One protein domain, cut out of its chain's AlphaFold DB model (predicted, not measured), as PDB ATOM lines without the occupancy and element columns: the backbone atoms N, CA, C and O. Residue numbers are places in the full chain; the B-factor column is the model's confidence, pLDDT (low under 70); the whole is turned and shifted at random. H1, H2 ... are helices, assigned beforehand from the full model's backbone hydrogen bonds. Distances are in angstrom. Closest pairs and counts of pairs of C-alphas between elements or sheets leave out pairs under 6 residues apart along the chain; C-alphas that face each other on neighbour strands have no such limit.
ATOM      1  N   ILE A  17      26.081 -26.669  -0.543       67.56
ATOM      2  CA  ILE A  17      27.385 -27.306  -0.306       67.56
ATOM      3  C   ILE A  17      27.930 -27.015   1.102       67.56
ATOM      4  O   ILE A  17      28.630 -27.849   1.680       67.56
ATOM      5  N   VAL A  18      27.605 -25.865   1.701       69.19
ATOM      6  CA  VAL A  18      28.032 -25.532   3.070       69.19
ATOM      7  C   VAL A  18      27.480 -26.542   4.079       69.19
ATOM      8  O   VAL A  18      28.188 -26.919   5.013       69.19
ATOM      9  N   PHE A  19      26.249 -27.012   3.873       69.19
ATOM     10  CA  PHE A  19      25.570 -27.924   4.790       69.19
ATOM     11  C   PHE A  19      25.921 -29.392   4.539       69.19
ATOM     12  O   PHE A  19      25.834 -30.189   5.467       69.19
ATOM     13  N   GLU A  20      26.442 -29.747   3.359       74.25
ATOM     14  CA  GLU A  20      27.023 -31.081   3.111       74.25
ATOM     15  C   GLU A  20      28.226 -31.384   4.015       74.25
ATOM     16  O   GLU A  20      28.578 -32.539   4.244       74.25
ATOM     17  N   ARG A  21      28.834 -30.347   4.600       71.94
ATOM     18  CA  ARG A  21      29.904 -30.492   5.594       71.94
ATOM     19  C   ARG A  21      29.407 -31.008   6.945       71.94
ATOM     20  O   ARG A  21      30.234 -31.336   7.793       71.94
ATOM     21  N   ILE A  22      28.092 -31.067   7.167       72.75
ATOM     22  CA  ILE A  22      27.493 -31.692   8.348       72.75
ATOM     23  C   ILE A  22      27.453 -33.202   8.108       72.75
ATOM     24  O   ILE A  22      26.463 -33.750   7.630       72.75
ATOM     25  N   THR A  23      28.565 -33.867   8.411       81.56
ATOM     26  CA  THR A  23      28.734 -35.316   8.249       81.56
ATOM     27  C   THR A  23      28.589 -36.051   9.579       81.56
ATOM     28  O   THR A  23      28.667 -35.444  10.651       81.56
ATOM     29  N   SER A  24      28.437 -37.378   9.532       78.62
ATOM     30  CA  SER A  24      28.498 -38.224  10.732       78.62
ATOM     31  C   SER A  24      29.788 -38.031  11.517       78.62
ATOM     32  O   SER A  24      29.752 -38.045  12.741       78.62
ATOM     33  N   ASP A  25      30.911 -37.810  10.834       85.00
ATOM     34  CA  ASP A  25      32.212 -37.600  11.472       85.00
ATOM     35  C   ASP A  25      32.241 -36.284  12.245       85.00
ATOM     36  O   ASP A  25      32.756 -36.239  13.361       85.00
ATOM     37  N   LEU A  26      31.622 -35.228  11.701       74.06
ATOM     38  CA  LEU A  26      31.476 -33.957  12.407       74.06
ATOM     39  C   LEU A  26      30.601 -34.117  13.657       74.06
ATOM     40  O   LEU A  26      30.932 -33.577  14.714       74.06
ATOM     41  N   ILE A  27      29.503 -34.875  13.555       74.31
ATOM     42  CA  ILE A  27      28.633 -35.189  14.697       74.31
ATOM     43  C   ILE A  27      29.384 -36.016  15.746       74.31
ATOM     44  O   ILE A  27      29.335 -35.700  16.934       74.31
ATOM     45  N   HIS A  28      30.121 -37.035  15.315       79.00
ATOM     46  CA  HIS A  28      30.913 -37.898  16.181       79.00
ATOM     47  C   HIS A  28      32.018 -37.099  16.892       79.00
ATOM     48  O   HIS A  28      32.191 -37.216  18.105       79.00
ATOM     49  N   GLU A  29      32.722 -36.211  16.180       77.62
ATOM     50  CA  GLU A  29      33.707 -35.298  16.765       77.62
ATOM     51  C   GLU A  29      33.056 -34.350  17.782       77.62
ATOM     52  O   GLU A  29      33.571 -34.180  18.892       77.62
ATOM     53  N   ALA A  30      31.908 -33.755  17.448       70.56
ATOM     54  CA  ALA A  30      31.159 -32.904  18.368       70.56
ATOM     55  C   ALA A  30      30.735 -33.675  19.628       70.56
ATOM     56  O   ALA A  30      30.874 -33.155  20.740       70.56
ATOM     57  N   ALA A  31      30.322 -34.935  19.476       74.00
ATOM     58  CA  ALA A  31      29.934 -35.796  20.582       74.00
ATOM     59  C   ALA A  31      31.081 -36.017  21.579       74.00
ATOM     60  O   ALA A  31      30.851 -35.967  22.788       74.00
ATOM     61  N   THR A  32      32.334 -36.149  21.117       73.94
ATOM     62  CA  THR A  32      33.503 -36.285  22.017       73.94
ATOM     63  C   THR A  32      33.663 -35.110  22.988       73.94
ATOM     64  O   THR A  32      34.228 -35.272  24.071       73.94
ATOM     65  N   LYS A  33      33.133 -33.935  22.627       74.62
ATOM     66  CA  LYS A  33      33.267 -32.678  23.375       74.62
ATOM     67  C   LYS A  33      32.068 -32.388  24.281       74.62
ATOM     68  O   LYS A  33      32.096 -31.379  24.988       74.62
ATOM     69  N   ILE A  34      31.034 -33.236  24.284       71.50
ATOM     70  CA  ILE A  34      29.853 -33.064  25.143       71.50
ATOM     71  C   ILE A  34      30.285 -33.118  26.609       71.50
ATOM     72  O   ILE A  34      31.013 -34.021  27.022       71.50
ATOM     73  N   GLN A  35      29.820 -32.158  27.406       64.25
ATOM     74  CA  GLN A  35      30.040 -32.062  28.849       64.25
ATOM     75  C   GLN A  35      28.754 -31.566  29.507       64.25
ATOM     76  O   GLN A  35      28.034 -30.777  28.907       64.25
ATOM     77  N   GLY A  36      28.472 -31.998  30.735       72.44
ATOM     78  CA  GLY A  36      27.245 -31.616  31.434       72.44
ATOM     79  C   GLY A  36      26.723 -32.714  32.354       72.44
ATOM     80  O   GLY A  36      27.012 -33.897  32.161       72.44
ATOM     81  N   SER A  37      25.978 -32.298  33.375       55.72
ATOM     82  CA  SER A  37      25.245 -33.189  34.276       55.72
ATOM     83  C   SER A  37      23.934 -33.653  33.643       55.72
ATOM     84  O   SER A  37      23.465 -33.060  32.673       55.72
ATOM     85  N   ALA A  38      23.325 -34.686  34.223       63.78
ATOM     86  CA  ALA A  38      22.014 -35.160  33.805       63.78
ATOM     87  C   ALA A  38      20.954 -34.046  33.844       63.78
ATOM     88  O   ALA A  38      20.876 -33.279  34.807       63.78
ATOM     89  N   GLY A  39      20.143 -33.979  32.786       52.19
ATOM     90  CA  GLY A  39      18.915 -33.184  32.750       52.19
ATOM     91  C   GLY A  39      17.718 -33.942  33.344       52.19
ATOM     92  O   GLY A  39      17.893 -35.018  33.914       52.19
ATOM     93  N   PRO A  40      16.483 -33.435  33.170       45.03
ATOM     94  CA  PRO A  40      15.257 -34.088  33.650       45.03
ATOM     95  C   PRO A  40      15.053 -35.523  33.137       45.03
ATOM     96  O   PRO A  40      14.371 -36.310  33.780       45.03
ATOM     97  N   SER A  41      15.673 -35.880  32.007       59.16
ATOM     98  CA  SER A  41      15.678 -37.241  31.456       59.16
ATOM     99  C   SER A  41      16.601 -38.218  32.197       59.16
ATOM    100  O   SER A  41      16.590 -39.408  31.900       59.16
ATOM    101  N   GLY A  42      17.448 -37.738  33.114       57.69
ATOM    102  CA  GLY A  42      18.457 -38.550  33.804       57.69
ATOM    103  C   GLY A  42      19.698 -38.883  32.965       57.69
ATOM    104  O   GLY A  42      20.634 -39.489  33.481       57.69
ATOM    105  N   ILE A  43      19.743 -38.469  31.693       59.25
ATOM    106  CA  ILE A  43      20.858 -38.743  30.776       59.25
ATOM    107  C   ILE A  43      21.903 -37.632  30.898       59.25
ATOM    108  O   ILE A  43      21.614 -36.463  30.632       59.25
ATOM    109  N   ASP A  44      23.120 -38.000  31.291       68.44
ATOM    110  CA  ASP A  44      24.261 -37.095  31.401       68.44
ATOM    111  C   ASP A  44      25.176 -37.134  30.164       68.44
ATOM    112  O   ASP A  44      25.007 -37.929  29.235       68.44
ATOM    113  N   ALA A  45      26.190 -36.266  30.148       68.62
ATOM    114  CA  ALA A  45      27.152 -36.200  29.051       68.62
ATOM    115  C   ALA A  45      27.927 -37.508  28.826       68.62
ATOM    116  O   ALA A  45      28.365 -37.775  27.706       68.62
ATOM    117  N   TYR A  46      28.134 -38.317  29.870       79.88
ATOM    118  CA  TYR A  46      28.803 -39.607  29.725       79.88
ATOM    119  C   TYR A  46      27.934 -40.577  28.929       79.88
ATOM    120  O   TYR A  46      28.428 -41.199  27.984       79.88
ATOM    121  N   LEU A  47      26.647 -40.664  29.259       72.00
ATOM    122  CA  LEU A  47      25.727 -41.561  28.576       72.00
ATOM    123  C   LEU A  47      25.479 -41.118  27.125       72.00
ATOM    124  O   LEU A  47      25.502 -41.959  26.228       72.00
ATOM    125  N   TRP A  48      25.398 -39.807  26.864       74.94
ATOM    126  CA  TRP A  48      25.356 -39.273  25.496       74.94
ATOM    127  C   TRP A  48      26.585 -39.669  24.673       74.94
ATOM    128  O   TRP A  48      26.447 -40.210  23.577       74.94
ATOM    129  N   ARG A  49      27.797 -39.479  25.211       80.69
ATOM    130  CA  ARG A  49      29.029 -39.937  24.544       80.69
ATOM    131  C   ARG A  49      29.002 -41.436  24.284       80.69
ATOM    132  O   ARG A  49      29.465 -41.889  23.243       80.69
ATOM    133  N   ARG A  50      28.439 -42.221  25.199       82.00
ATOM    134  CA  ARG A  50      28.328 -43.665  25.010       82.00
ATOM    135  C   ARG A  50      27.445 -44.010  23.808       82.00
ATOM    136  O   ARG A  50      27.865 -44.822  22.989       82.00
ATOM    137  N   PHE A  51      26.291 -43.359  23.654       76.44
ATOM    138  CA  PHE A  51      25.404 -43.573  22.506       76.44
ATOM    139  C   PHE A  51      26.061 -43.229  21.168       76.44
ATOM    140  O   PHE A  51      25.977 -44.024  20.235       76.44
ATOM    141  N   TYR A  52      26.775 -42.106  21.086       74.31
ATOM    142  CA  TYR A  52      27.391 -41.665  19.830       74.31
ATOM    143  C   TYR A  52      28.721 -42.343  19.488       74.31
ATOM    144  O   TYR A  52      29.131 -42.278  18.333       74.31
ATOM    145  N   LEU A  53      29.416 -42.954  20.456       81.44
ATOM    146  CA  LEU A  53      30.807 -43.393  20.261       81.44
ATOM    147  C   LEU A  53      31.044 -44.894  20.502       81.44
ATOM    148  O   LEU A  53      32.065 -45.423  20.073       81.44
ATOM    149  N   SER A  54      30.174 -45.595  21.242       87.50
ATOM    150  CA  SER A  54      30.522 -46.916  21.813       87.50
ATOM    151  C   SER A  54      29.869 -48.123  21.134       87.50
ATOM    152  O   SER A  54      30.275 -49.254  21.405       87.50
ATOM    153  N   PHE A  55      28.882 -47.925  20.258       86.75
ATOM    154  CA  PHE A  55      28.051 -49.001  19.700       86.75
ATOM    155  C   PHE A  55      28.295 -49.271  18.207       86.75
ATOM    156  O   PHE A  55      27.424 -49.800  17.519       86.75
ATOM    157  N   LYS A  56      29.505 -48.974  17.707       91.06
ATOM    158  CA  LYS A  56      29.943 -49.264  16.327       91.06
ATOM    159  C   LYS A  56      28.926 -48.748  15.296       91.06
ATOM    160  O   LYS A  56      28.646 -47.557  15.283       91.06
ATOM    161  N   THR A  57      28.362 -49.635  14.472       86.88
ATOM    162  CA  THR A  57      27.404 -49.300  13.412       86.88
ATOM    163  C   THR A  57      26.196 -48.548  13.949       86.88
ATOM    164  O   THR A  57      25.869 -47.512  13.399       86.88
ATOM    165  N   ALA A  58      25.622 -48.958  15.085       76.38
ATOM    166  CA  ALA A  58      24.470 -48.265  15.663       76.38
ATOM    167  C   ALA A  58      24.793 -46.811  16.058       76.38
ATOM    168  O   ALA A  58      23.989 -45.906  15.852       76.38
ATOM    169  N   SER A  59      25.998 -46.566  16.585       80.19
ATOM    170  CA  SER A  59      26.477 -45.209  16.869       80.19
ATOM    171  C   SER A  59      26.689 -44.395  15.589       80.19
ATOM    172  O   SER A  59      26.323 -43.223  15.534       80.19
ATOM    173  N   THR A  60      27.250 -45.011  14.546       81.44
ATOM    174  CA  THR A  60      27.438 -44.376  13.236       81.44
ATOM    175  C   THR A  60      26.104 -44.039  12.570       81.44
ATOM    176  O   THR A  60      25.951 -42.936  12.048       81.44
ATOM    177  N   ASP A  61      25.129 -44.944  12.627       78.31
ATOM    178  CA  ASP A  61      23.791 -44.764  12.063       78.31
ATOM    179  C   ASP A  61      23.054 -43.623  12.768       78.31
ATOM    180  O   ASP A  61      22.480 -42.757  12.108       78.31
ATOM    181  N   LEU A  62      23.173 -43.535  14.097       71.88
ATOM    182  CA  LEU A  62      22.663 -42.405  14.873       71.88
ATOM    183  C   LEU A  62      23.319 -41.076  14.457       71.88
ATOM    184  O   LEU A  62      22.627 -40.077  14.255       71.88
ATOM    185  N   CYS A  63      24.645 -41.046  14.290       77.62
ATOM    186  CA  CYS A  63      25.360 -39.857  13.817       77.62
ATOM    187  C   CYS A  63      24.945 -39.456  12.388       77.62
ATOM    188  O   CYS A  63      24.804 -38.267  12.104       77.62
ATOM    189  N   ASN A  64      24.716 -40.429  11.500       75.00
ATOM    190  CA  ASN A  64      24.215 -40.207  10.141       75.00
ATOM    191  C   ASN A  64      22.793 -39.638  10.141       75.00
ATOM    192  O   ASN A  64      22.523 -38.665   9.433       75.00
ATOM    193  N   ALA A  65      21.899 -40.204  10.952       71.25
ATOM    194  CA  ALA A  65      20.535 -39.710  11.107       71.25
ATOM    195  C   ALA A  65      20.536 -38.264  11.623       71.25
ATOM    196  O   ALA A  65      19.872 -37.401  11.048       71.25
ATOM    197  N   LEU A  66      21.357 -37.964  12.636       68.50
ATOM    198  CA  LEU A  66      21.472 -36.613  13.182       68.50
ATOM    199  C   LEU A  66      22.026 -35.609  12.164       68.50
ATOM    200  O   LEU A  66      21.511 -34.498  12.046       68.50
ATOM    201  N   ALA A  67      23.037 -36.006  11.390       69.19
ATOM    202  CA  ALA A  67      23.552 -35.208  10.284       69.19
ATOM    203  C   ALA A  67      22.482 -34.965   9.204       69.19
ATOM    204  O   ALA A  67      22.378 -33.862   8.666       69.19
ATOM    205  N   GLY A  68      21.653 -35.969   8.903       66.38
ATOM    206  CA  GLY A  68      20.514 -35.855   7.990       66.38
ATOM    207  C   GLY A  68      19.471 -34.847   8.471       66.38
ATOM    208  O   GLY A  68      19.095 -33.951   7.717       66.38
ATOM    209  N   VAL A  69      19.062 -34.934   9.739       62.34
ATOM    210  CA  VAL A  69      18.118 -33.986  10.352       62.34
ATOM    211  C   VAL A  69      18.696 -32.571  10.363       62.34
ATOM    212  O   VAL A  69      18.025 -31.635   9.939       62.34
ATOM    213  N   ALA A  70      19.953 -32.400  10.776       63.25
ATOM    214  CA  ALA A  70      20.610 -31.096  10.796       63.25
ATOM    215  C   ALA A  70      20.699 -30.469   9.394       63.25
ATOM    216  O   ALA A  70      20.397 -29.288   9.232       63.25
ATOM    217  N   ARG A  71      21.034 -31.258   8.363       64.88
ATOM    218  CA  ARG A  71      20.999 -30.793   6.968       64.88
ATOM    219  C   ARG A  71      19.588 -30.416   6.539       64.88
ATOM    220  O   ARG A  71      19.418 -29.331   5.997       64.88
ATOM    221  N   CYS A  72      18.592 -31.251   6.832       65.50
ATOM    222  CA  CYS A  72      17.187 -30.978   6.520       65.50
ATOM    223  C   CYS A  72      16.725 -29.640   7.118       65.50
ATOM    224  O   CYS A  72      16.192 -28.800   6.397       65.50
ATOM    225  N   LEU A  73      17.030 -29.382   8.393       60.81
ATOM    226  CA  LEU A  73      16.707 -28.116   9.061       60.81
ATOM    227  C   LEU A  73      17.400 -26.900   8.427       60.81
ATOM    228  O   LEU A  73      16.876 -25.790   8.496       60.81
ATOM    229  N   CYS A  74      18.579 -27.087   7.830       58.69
ATOM    230  CA  CYS A  74      19.348 -26.011   7.211       58.69
ATOM    231  C   CYS A  74      19.021 -25.769   5.729       58.69
ATOM    232  O   CYS A  74      19.209 -24.649   5.251       58.69
ATOM    233  N   THR A  75      18.574 -26.788   4.992       60.44
ATOM    234  CA  THR A  75      18.394 -26.721   3.530       60.44
ATOM    235  C   THR A  75      16.944 -26.820   3.076       60.44
ATOM    236  O   THR A  75      16.641 -26.449   1.944       60.44
ATOM    237  N   SER A  76      16.047 -27.320   3.927       56.12
ATOM    238  CA  SER A  76      14.672 -27.655   3.557       56.12
ATOM    239  C   SER A  76      13.659 -26.847   4.366       56.12
ATOM    240  O   SER A  76      13.873 -26.511   5.528       56.12
ATOM    241  N   SER A  77      12.518 -26.535   3.747       51.62
ATOM    242  CA  SER A  77      11.394 -25.922   4.456       51.62
ATOM    243  C   SER A  77      10.673 -26.991   5.270       51.62
ATOM    244  O   SER A  77       9.973 -27.827   4.702       51.62
TER     245      SER A  77
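This is residues 17 to 77 of the 160 residues of an uncharacterized protein of Paramuricea clavata (UniProt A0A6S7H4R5). A hairpin of two short helices, H2 and H3, is set crosswise on one long helix, H4, and packs on its residues 59 to 67. The very short H1 packs on H4 nearer its other end, at residues 71 to 75, and a long loop, residues 33 to 44, joins the two helices of the hairpin. The printed part has 61 residues, with four named helices in the order H1, H2, H3, H4 and no named strand, and its class is all helix. It is only just compact, close to loose, with a radius of gyration of the C-alphas of 12.6 A, and the C-alphas span 35 by 25 by 17 A.

Start at H1, residues 17 to 20, and look across to H4, residues 57 to 75: they touch, through residues 71 to 75 alone of H4, and their closest C-alphas, those of Phe 19 and Arg 71, are 5.8 A apart. Go on to H2, residues 24 to 32, which is apart from H1. H2 touches H4 through residues 60 to 67 alone of H4, closest at the C-alphas of Ser 24 and Cys 63, 4.7 A apart, and their lines are about perpendicular at 73 degrees. Next comes H3, residues 45 to 53, which forms a helical hairpin with H2: they touch, run opposite ways at a shallow tilt of 27 degrees, and their closest C-alphas, those of Ala 31 and Arg 49, are 5.8 A apart. H3 also touches H4, through residues 59 to 63 alone of H4, closest at the C-alphas of Tyr 52 and Ser 59, 4.7 A apart. Their lines are about perpendicular at 82 degrees. H1 and H3 are apart, and H4, touching three helices, is the hub. In H2, H3 and H4 every O i to N i+4 pair is within hydrogen-bond range; H1 is too short for such a pair, and its one O i to N i+3 pair is within range.

Find C-alpha 17 at (27.385, -27.306, -0.306), where H1 begins; it is 5.1 A long. H2 begins at C-alpha 24, at (28.498, -38.224, 10.732), and runs 12.5 A to Thr 32. H3 runs 11.9 A from Ala 45 to Leu 53. H4 runs 26.2 A from Thr 57 to C-alpha 75 at (18.394, -26.721, 3.530).

The two C-alphas farthest apart are those of Ile 17 and Gly 42, at 37.0 A. The printed part has no cut. The link from H2 to H3 is long, with 12 residues; those from H1 to H2 and from H3 to H4 are tight. The mean pLDDT of the printed part is 71.1, and in this predicted model you will find values under 70 at residues 17 to 19, 35, 37 to 45 and 66 to 77.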